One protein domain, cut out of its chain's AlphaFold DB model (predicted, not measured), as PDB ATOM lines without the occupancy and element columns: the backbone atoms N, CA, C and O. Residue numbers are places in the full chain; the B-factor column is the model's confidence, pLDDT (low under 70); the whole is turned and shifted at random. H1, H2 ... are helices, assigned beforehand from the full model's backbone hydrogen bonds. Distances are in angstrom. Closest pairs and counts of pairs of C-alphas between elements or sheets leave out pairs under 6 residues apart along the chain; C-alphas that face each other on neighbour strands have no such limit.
ATOM      1  N   LEU A 201      -1.974 -13.989   9.943       95.44
ATOM      2  CA  LEU A 201      -0.675 -14.250  10.568       95.44
ATOM      3  C   LEU A 201       0.049 -15.414   9.891       95.44
ATOM      4  O   LEU A 201       1.221 -15.268   9.557       95.44
ATOM      5  N   VAL A 202      -0.644 -16.525   9.632       95.69
ATOM      6  CA  VAL A 202      -0.089 -17.689   8.917       95.69
ATOM      7  C   VAL A 202       0.373 -17.288   7.515       95.69
ATOM      8  O   VAL A 202       1.520 -17.516   7.139       95.69
ATOM      9  N   SER A 203      -0.475 -16.588   6.760       93.38
ATOM     10  CA  SER A 203      -0.144 -16.131   5.408       93.38
ATOM     11  C   SER A 203       1.037 -15.155   5.382       93.38
ATOM     12  O   SER A 203       1.830 -15.162   4.440       93.38
ATOM     13  N   PHE A 204       1.164 -14.292   6.395       91.38
ATOM     14  CA  PHE A 204       2.344 -13.444   6.542       91.38
ATOM     15  C   PHE A 204       3.586 -14.269   6.893       91.38
ATOM     16  O   PHE A 204       4.639 -14.043   6.304       91.38
ATOM     17  N   TYR A 205       3.459 -15.230   7.809       91.38
ATOM     18  CA  TYR A 205       4.561 -16.076   8.251       91.38
ATOM     19  C   TYR A 205       5.171 -16.877   7.094       91.38
ATOM     20  O   TYR A 205       6.383 -16.799   6.906       91.38
ATOM     21  N   HIS A 206       4.357 -17.552   6.273       90.88
ATOM     22  CA  HIS A 206       4.838 -18.301   5.100       90.88
ATOM     23  C   HIS A 206       5.559 -17.399   4.095       90.88
ATOM     24  O   HIS A 206       6.743 -17.595   3.812       90.88
ATOM     25  N   MET A 207       4.882 -16.334   3.650       85.94
ATOM     26  CA  MET A 207       5.443 -15.355   2.711       85.94
ATOM     27  C   MET A 207       6.804 -14.833   3.185       85.94
ATOM     28  O   MET A 207       7.730 -14.639   2.398       85.94
ATOM     29  N   TYR A 208       6.910 -14.564   4.485       81.75
ATOM     30  CA  TYR A 208       8.032 -13.832   5.029       81.75
ATOM     31  C   TYR A 208       9.200 -14.718   5.481       81.75
ATOM     32  O   TYR A 208      10.358 -14.393   5.209       81.75
ATOM     33  N   PHE A 209       8.913 -15.813   6.182       83.12
ATOM     34  CA  PHE A 209       9.919 -16.676   6.802       83.12
ATOM     35  C   PHE A 209      10.243 -17.930   5.993       83.12
ATOM     36  O   PHE A 209      11.267 -18.554   6.270       83.12
ATOM     37  N   GLU A 210       9.400 -18.315   5.035       84.31
ATOM     38  CA  GLU A 210       9.567 -19.558   4.264       84.31
ATOM     39  C   GLU A 210       9.891 -19.276   2.809       84.31
ATOM     40  O   GLU A 210      10.869 -19.795   2.283       84.31
ATOM     41  N   GLU A 211       9.106 -18.403   2.190       80.38
ATOM     42  CA  GLU A 211       9.182 -18.146   0.755       80.38
ATOM     43  C   GLU A 211      10.127 -16.987   0.402       80.38
ATOM     44  O   GLU A 211      10.602 -16.887  -0.726       80.38
ATOM     45  N   GLN A 212      10.386 -16.077   1.352       68.00
ATOM     46  CA  GLN A 212      11.133 -14.824   1.136       68.00
ATOM     47  C   GLN A 212      10.604 -13.987  -0.052       68.00
ATOM     48  O   GLN A 212      11.327 -13.181  -0.645       68.00
ATOM     49  N   HIS A 213       9.323 -14.143  -0.397       65.94
ATOM     50  CA  HIS A 213       8.674 -13.400  -1.468       65.94
ATOM     51  C   HIS A 213       8.244 -12.019  -0.964       65.94
ATOM     52  O   HIS A 213       7.182 -11.839  -0.368       65.94
ATOM     53  N   TYR A 214       9.086 -11.013  -1.202       64.12
ATOM     54  CA  TYR A 214       8.787  -9.629  -0.836       64.12
ATOM     55  C   TYR A 214       8.012  -8.908  -1.941       64.12
ATOM     56  O   TYR A 214       8.383  -8.960  -3.111       64.12
ATOM     57  N   GLU A 215       6.978  -8.147  -1.564       60.53
ATOM     58  CA  GLU A 215       6.230  -7.313  -2.518       60.53
ATOM     59  C   GLU A 215       7.111  -6.219  -3.160       60.53
ATOM     60  O   GLU A 215       6.826  -5.767  -4.270       60.53
ATOM     61  N   ASN A 216       8.184  -5.787  -2.477       64.94
ATOM     62  CA  ASN A 216       9.226  -4.896  -3.001       64.94
ATOM     63  C   ASN A 216      10.505  -4.903  -2.124       64.94
ATOM     64  O   ASN A 216      10.499  -5.368  -0.983       64.94
ATOM     65  N   ALA A 217      11.602  -4.334  -2.642       62.28
ATOM     66  CA  ALA A 217      12.909  -4.295  -1.970       62.28
ATOM     67  C   ALA A 217      12.949  -3.434  -0.687       62.28
ATOM     68  O   ALA A 217      13.678  -3.756   0.250       62.28
ATOM     69  N   SER A 218      12.148  -2.364  -0.610       64.44
ATOM     70  CA  SER A 218      12.057  -1.518   0.592       64.44
ATOM     71  C   SER A 218      11.397  -2.273   1.750       64.44
ATOM     72  O   SER A 218      11.888  -2.238   2.879       64.44
ATOM     73  N   LEU A 219      10.354  -3.050   1.450       65.25
ATOM     74  CA  LEU A 219       9.705  -3.944   2.398       65.25
ATOM     75  C   LEU A 219      10.674  -5.034   2.883       65.25
ATOM     76  O   LEU A 219      10.732  -5.310   4.077       65.25
ATOM     77  N   ALA A 220      11.500  -5.593   1.994       67.25
ATOM     78  CA  ALA A 220      12.529  -6.559   2.379       67.25
ATOM     79  C   ALA A 220      13.514  -5.985   3.418       67.25
ATOM     80  O   ALA A 220      13.878  -6.666   4.379       67.25
ATOM     81  N   TYR A 221      13.934  -4.725   3.258       70.12
ATOM     82  CA  TYR A 221      14.838  -4.062   4.203       70.12
ATOM     83  C   TYR A 221      14.184  -3.815   5.571       70.12
ATOM     84  O   TYR A 221      14.752  -4.187   6.603       70.12
ATOM     85  N   GLU A 222      12.983  -3.231   5.594       69.62
ATOM     86  CA  GLU A 222      12.273  -2.951   6.849       69.62
ATOM     87  C   GLU A 222      11.960  -4.232   7.618       69.62
ATOM     88  O   GLU A 222      12.151  -4.319   8.834       69.62
ATOM     89  N   LEU A 223      11.574  -5.282   6.902       70.75
ATOM     90  CA  LEU A 223      11.283  -6.542   7.546       70.75
ATOM     91  C   LEU A 223      12.560  -7.250   8.054       70.75
ATOM     92  O   LEU A 223      12.537  -7.864   9.124       70.75
ATOM     93  N   LYS A 224      13.726  -7.107   7.401       74.69
ATOM     94  CA  LYS A 224      15.006  -7.587   7.972       74.69
ATOM     95  C   LYS A 224      15.309  -6.932   9.325       74.69
ATOM     96  O   LYS A 224      15.758  -7.607  10.258       74.69
ATOM     97  N   ARG A 225      15.038  -5.629   9.468       78.06
ATOM     98  CA  ARG A 225      15.196  -4.903  10.744       78.06
ATOM     99  C   ARG A 225      14.238  -5.424  11.809       78.06
ATOM    100  O   ARG A 225      14.659  -5.640  12.950       78.06
ATOM    101  N   LEU A 226      12.994  -5.682  11.423       77.12
ATOM    102  CA  LEU A 226      11.990  -6.314  12.271       77.12
ATOM    103  C   LEU A 226      12.457  -7.685  12.777       77.12
ATOM    104  O   LEU A 226      12.379  -7.936  13.974       77.12
ATOM    105  N   VAL A 227      13.017  -8.548  11.923       77.62
ATOM    106  CA  VAL A 227      13.517  -9.873  12.349       77.62
ATOM    107  C   VAL A 227      14.588  -9.742  13.418       77.62
ATOM    108  O   VAL A 227      14.558 -10.441  14.430       77.62
ATOM    109  N   LYS A 228      15.533  -8.817  13.224       80.62
ATOM    110  CA  LYS A 228      16.578  -8.547  14.216       80.62
ATOM    111  C   LYS A 228      15.990  -8.041  15.535       80.62
ATOM    112  O   LYS A 228      16.538  -8.320  16.600       80.62
ATOM    113  N   TYR A 229      14.909  -7.270  15.489       82.31
ATOM    114  CA  TYR A 229      14.208  -6.840  16.692       82.31
ATOM    115  C   TYR A 229      13.479  -7.996  17.379       82.31
ATOM    116  O   TYR A 229      13.736  -8.250  18.553       82.31
ATOM    117  N   MET A 230      12.670  -8.745  16.640       83.62
ATOM    118  CA  MET A 230      11.946  -9.913  17.127       83.62
ATOM    119  C   MET A 230      12.884 -10.924  17.795       83.62
ATOM    120  O   MET A 230      12.638 -11.308  18.932       83.62
ATOM    121  N   LYS A 231      14.028 -11.251  17.177       80.75
ATOM    122  CA  LYS A 231      15.053 -12.118  17.792       80.75
ATOM    123  C   LYS A 231      15.552 -11.588  19.142       80.75
ATOM    124  O   LYS A 231      15.766 -12.363  20.067       80.75
ATOM    125  N   ARG A 232      15.729 -10.268  19.285       82.38
ATOM    126  CA  ARG A 232      16.137  -9.650  20.562       82.38
ATOM    127  C   ARG A 232      15.042  -9.735  21.622       82.38
ATOM    128  O   ARG A 232      15.366  -9.951  22.784       82.38
ATOM    129  N   VAL A 233      13.782  -9.531  21.239       82.75
ATOM    130  CA  VAL A 233      12.631  -9.639  22.149       82.75
ATOM    131  C   VAL A 233      12.478 -11.076  22.624       82.75
ATOM    132  O   VAL A 233      12.462 -11.324  23.824       82.75
ATOM    133  N   LEU A 234      12.458 -12.020  21.691       80.00
ATOM    134  CA  LEU A 234      12.299 -13.438  21.972       80.00
ATOM    135  C   LEU A 234      13.413 -13.984  22.874       80.00
ATOM    136  O   LEU A 234      13.119 -14.607  23.890       80.00
ATOM    137  N   LYS A 235      14.676 -13.610  22.618       79.88
ATOM    138  CA  LYS A 235      15.805 -13.950  23.501       79.88
ATOM    139  C   LYS A 235      15.619 -13.453  24.944       79.88
ATOM    140  O   LYS A 235      16.079 -14.104  25.878       79.88
ATOM    141  N   ARG A 236      14.990 -12.287  25.136       79.25
ATOM    142  CA  ARG A 236      14.693 -11.748  26.476       79.25
ATOM    143  C   ARG A 236      13.529 -12.477  27.141       79.25
ATOM    144  O   ARG A 236      13.569 -12.658  28.352       79.25
ATOM    145  N   MET A 237      12.513 -12.865  26.371       77.12
ATOM    146  CA  MET A 237      11.348 -13.590  26.892       77.12
ATOM    147  C   MET A 237      11.730 -14.997  27.367       77.12
ATOM    148  O   MET A 237      11.277 -15.418  28.424       77.12
ATOM    149  N   ASP A 238      12.642 -15.665  26.661       73.06
ATOM    150  CA  ASP A 238      13.083 -17.033  26.964       73.06
ATOM    151  C   ASP A 238      14.263 -17.115  27.960       73.06
ATOM    152  O   ASP A 238      15.050 -18.058  27.954       73.06
ATOM    153  N   ARG A 239      14.455 -16.074  28.791       60.06
ATOM    154  CA  ARG A 239      15.468 -16.000  29.872       60.06
ATOM    155  C   ARG A 239      16.879 -16.495  29.492       60.06
ATOM    156  O   ARG A 239      17.619 -16.981  30.341       60.06
ATOM    157  N   GLY A 240      17.287 -16.320  28.235       56.66
ATOM    158  CA  GLY A 240      18.630 -16.673  27.783       56.66
ATOM    159  C   GLY A 240      18.835 -18.113  27.309       56.66
ATOM    160  O   GLY A 240      19.991 -18.470  27.076       56.66
ATOM    161  N   ASN A 241      17.788 -18.915  27.077       58.25
ATOM    162  CA  ASN A 241      17.979 -20.145  26.311       58.25
ATOM    163  C   ASN A 241      18.422 -19.775  24.878       58.25
ATOM    164  O   ASN A 241      17.792 -18.979  24.177       58.25
ATOM    165  N   CYS A 242      19.614 -20.235  24.492       51.75
ATOM    166  CA  CYS A 242      20.342 -19.734  23.318       51.75
ATOM    167  C   CYS A 242      20.120 -20.570  22.053       51.75
ATOM    168  O   CYS A 242      20.702 -20.258  21.012       51.75
ATOM    169  N   THR A 243      19.273 -21.596  22.110       55.72
ATOM    170  CA  THR A 243      18.925 -22.453  20.971       55.72
ATOM    171  C   THR A 243      17.875 -21.778  20.090       55.72
ATOM    172  O   THR A 243      16.748 -22.242  19.969       55.72
ATOM    173  N   TRP A 244      18.229 -20.640  19.492       57.38
ATOM    174  CA  TRP A 244      17.359 -19.965  18.532       57.38
ATOM    175  C   TRP A 244      17.689 -20.422  17.119       57.38
ATOM    176  O   TRP A 244      18.786 -20.177  16.612       57.38
ATOM    177  N   ASN A 245      16.707 -21.036  16.461       60.28
ATOM    178  CA  ASN A 245      16.789 -21.351  15.043       60.28
ATOM    179  C   ASN A 245      16.983 -20.064  14.217       60.28
ATOM    180  O   ASN A 245      16.551 -18.968  14.591       60.28
ATOM    181  N   ALA A 246      17.616 -20.182  13.045       65.81
ATOM    182  CA  ALA A 246      17.786 -19.052  12.124       65.81
ATOM    183  C   ALA A 246      16.438 -18.388  11.758       65.81
ATOM    184  O   ALA A 246      16.397 -17.168  11.534       65.81
ATOM    185  N   LYS A 247      15.360 -19.183  11.784       78.06
ATOM    186  CA  LYS A 247      13.954 -18.853  11.534       78.06
ATOM    187  C   LYS A 247      13.121 -19.117  12.807       78.06
ATOM    188  O   LYS A 247      13.248 -20.212  13.350       78.06
ATOM    189  N   PRO A 248      12.279 -18.172  13.270       84.06
ATOM    190  CA  PRO A 248      11.383 -18.419  14.401       84.06
ATOM    191  C   PRO A 248      10.310 -19.449  14.032       84.06
ATOM    192  O   PRO A 248       9.870 -19.491  12.882       84.06
ATOM    193  N   THR A 249       9.826 -20.230  14.989       88.12
ATOM    194  CA  THR A 249       8.597 -21.019  14.834       88.12
ATOM    195  C   THR A 249       7.379 -20.099  14.713       88.12
ATOM    196  O   THR A 249       7.425 -18.918  15.069       88.12
ATOM    197  N   PHE A 250       6.256 -20.627  14.219       90.81
ATOM    198  CA  PHE A 250       5.019 -19.848  14.154       90.81
ATOM    199  C   PHE A 250       4.553 -19.391  15.546       90.81
ATOM    200  O   PHE A 250       4.132 -18.248  15.710       90.81
ATOM    201  N   LYS A 251       4.712 -20.240  16.571       91.00
ATOM    202  CA  LYS A 251       4.400 -19.885  17.961       91.00
ATOM    203  C   LYS A 251       5.214 -18.678  18.431       91.00
ATOM    204  O   LYS A 251       4.646 -17.718  18.936       91.00
ATOM    205  N   GLU A 252       6.527 -18.700  18.221       88.62
ATOM    206  CA  GLU A 252       7.420 -17.597  18.600       88.62
ATOM    207  C   GLU A 252       7.073 -16.300  17.859       88.62
ATOM    208  O   GLU A 252       7.134 -15.210  18.427       88.62
ATOM    209  N   PHE A 253       6.664 -16.407  16.592       90.62
ATOM    210  CA  PHE A 253       6.151 -15.267  15.843       90.62
ATOM    211  C   PHE A 253       4.865 -14.700  16.469       90.62
ATOM    212  O   PHE A 253       4.764 -13.485  16.634       90.62
ATOM    213  N   VAL A 254       3.910 -15.543  16.872       92.62
ATOM    214  CA  VAL A 254       2.687 -15.094  17.564       92.62
ATOM    215  C   VAL A 254       3.013 -14.453  18.916       92.62
ATOM    216  O   VAL A 254       2.501 -13.373  19.212       92.62
ATOM    217  N   ASP A 255       3.912 -15.048  19.705       90.38
ATOM    218  CA  ASP A 255       4.370 -14.483  20.982       90.38
ATOM    219  C   ASP A 255       4.968 -13.079  20.780       90.38
ATOM    220  O   ASP A 255       4.697 -12.150  21.550       90.38
ATOM    221  N   PHE A 256       5.730 -12.895  19.698       89.19
ATOM    222  CA  PHE A 256       6.241 -11.590  19.294       89.19
ATOM    223  C   PHE A 256       5.133 -10.608  18.888       89.19
ATOM    224  O   PHE A 256       5.171  -9.459  19.322       89.19
ATOM    225  N   VAL A 257       4.145 -11.025  18.090       90.44
ATOM    226  CA  VAL A 257       3.013 -10.166  17.687       90.44
ATOM    227  C   VAL A 257       2.239  -9.667  18.908       90.44
ATOM    228  O   VAL A 257       1.922  -8.481  18.996       90.44
ATOM    229  N   LEU A 258       1.982 -10.544  19.882       89.88
ATOM    230  CA  LEU A 258       1.320 -10.175  21.137       89.88
ATOM    231  C   LEU A 258       2.171  -9.208  21.967       89.88
ATOM    232  O   LEU A 258       1.644  -8.266  22.559       89.88
ATOM    233  N   PHE A 259       3.488  -9.422  22.009       87.69
ATOM    234  CA  PHE A 259       4.416  -8.494  22.648       87.69
ATOM    235  C   PHE A 259       4.383  -7.112  21.976       87.69
ATOM    236  O   PHE A 259       4.272  -6.101  22.670       87.69
ATOM    237  N   ASP A 260       4.451  -7.066  20.644       85.56
ATOM    238  CA  ASP A 260       4.443  -5.825  19.867       85.56
ATOM    239  C   ASP A 260       3.135  -5.050  20.065       85.56
ATOM    240  O   ASP A 260       3.157  -3.848  20.330       85.56
ATOM    241  N   TYR A 261       1.998  -5.753  20.054       84.94
ATOM    242  CA  TYR A 261       0.688  -5.158  20.303       84.94
ATOM    243  C   TYR A 261       0.582  -4.528  21.703       84.94
ATOM    244  O   TYR A 261       0.165  -3.377  21.824       84.94
ATOM    245  N   ARG A 262       1.060  -5.201  22.760       85.19
ATOM    246  CA  ARG A 262       1.139  -4.606  24.115       85.19
ATOM    247  C   ARG A 262       2.084  -3.399  24.181       85.19
ATOM    248  O   ARG A 262       1.888  -2.478  24.978       85.19
ATOM    249  N   GLY A 263       3.118  -3.377  23.340       81.50
ATOM    250  CA  GLY A 263       4.001  -2.222  23.168       81.50
ATOM    251  C   GLY A 263       3.259  -0.975  22.673       81.50
ATOM    252  O   GLY A 263       3.600   0.131  23.090       81.50
ATOM    253  N   ILE A 264       2.218  -1.144  21.849       78.44
ATOM    254  CA  ILE A 264       1.339  -0.055  21.386       78.44
ATOM    255  C   ILE A 264       0.561   0.533  22.567       78.44
ATOM    256  O   ILE A 264       0.608   1.741  22.785       78.44
ATOM    257  N   GLU A 265      -0.094  -0.315  23.362       75.31
ATOM    258  CA  GLU A 265      -0.906   0.106  24.515       75.31
ATOM    259  C   GLU A 265      -0.072   0.834  25.576       75.31
ATOM    260  O   GLU A 265      -0.498   1.835  26.145       75.31
ATOM    261  N   THR A 266       1.163   0.376  25.790       78.25
ATOM    262  CA  THR A 266       2.085   0.959  26.775       78.25
ATOM    263  C   THR A 266       2.955   2.095  26.220       78.25
ATOM    264  O   THR A 266       3.816   2.601  26.939       78.25
ATOM    265  N   ARG A 267       2.767   2.498  24.951       71.62
ATOM    266  CA  ARG A 267       3.606   3.474  24.215       71.62
ATOM    267  C   ARG A 267       5.107   3.133  24.201       71.62
ATOM    268  O   ARG A 267       5.958   4.004  24.038       71.62
TER     269      ARG A 267
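AT A GLANCE: This is residues 201 to 267 of the 314 residues of the protein "Carbohydrate sulfotransferase" of Lingula unguis (UniProt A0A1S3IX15). The long helix H2 is crossed at about a right angle by H3, and the short helix H1 packs on the first residues of H3. The last residues, 261 to 267, stick out. The 67 printed residues, with named helices H1, H2, H3 in chain order and no named strand, are all helix in class and compact: radius of gyration of the C-alphas 12.4 A, spans 34 by 30 by 20 A.

HOW THE PARTS SIT: H1, residues 201 to 210, touches H3, residues 250 to 265, with H3's residues 250 to 254 alone, closest C-alphas Tyr 205 and Phe 250, 7.0 A, at a steep tilt of 61 degrees, opposite ways. H2, residues 217 to 237, touches H3 about perpendicular, 89 degrees, through residues 230 to 234 and 252 to 256 alone, closest C-alphas Met 230 and Phe 256, 6.3 A. H1 and H2 are near each other, closest C-alphas 8.4 A. Every O i to N i+4 pair in H1, H2 and H3 is within hydrogen-bond range.

IN THESE COORDINATES: H1 begins at C-alpha 201 (-0.675, -14.250, 10.568) and measures 13.1 A. H2 measures 30.4 A. H3 measures 23.3 A, ending at C-alpha 265 (-0.906, 0.106, 24.515).

THE WHOLE: The printed part has no cut. The C-alphas farthest apart, Asn 216 and Arg 239, are 35.3 A apart. H2 to H3 is a long link. pLDDT is under 70 at residues 212 to 220, 222 and 239 to 246.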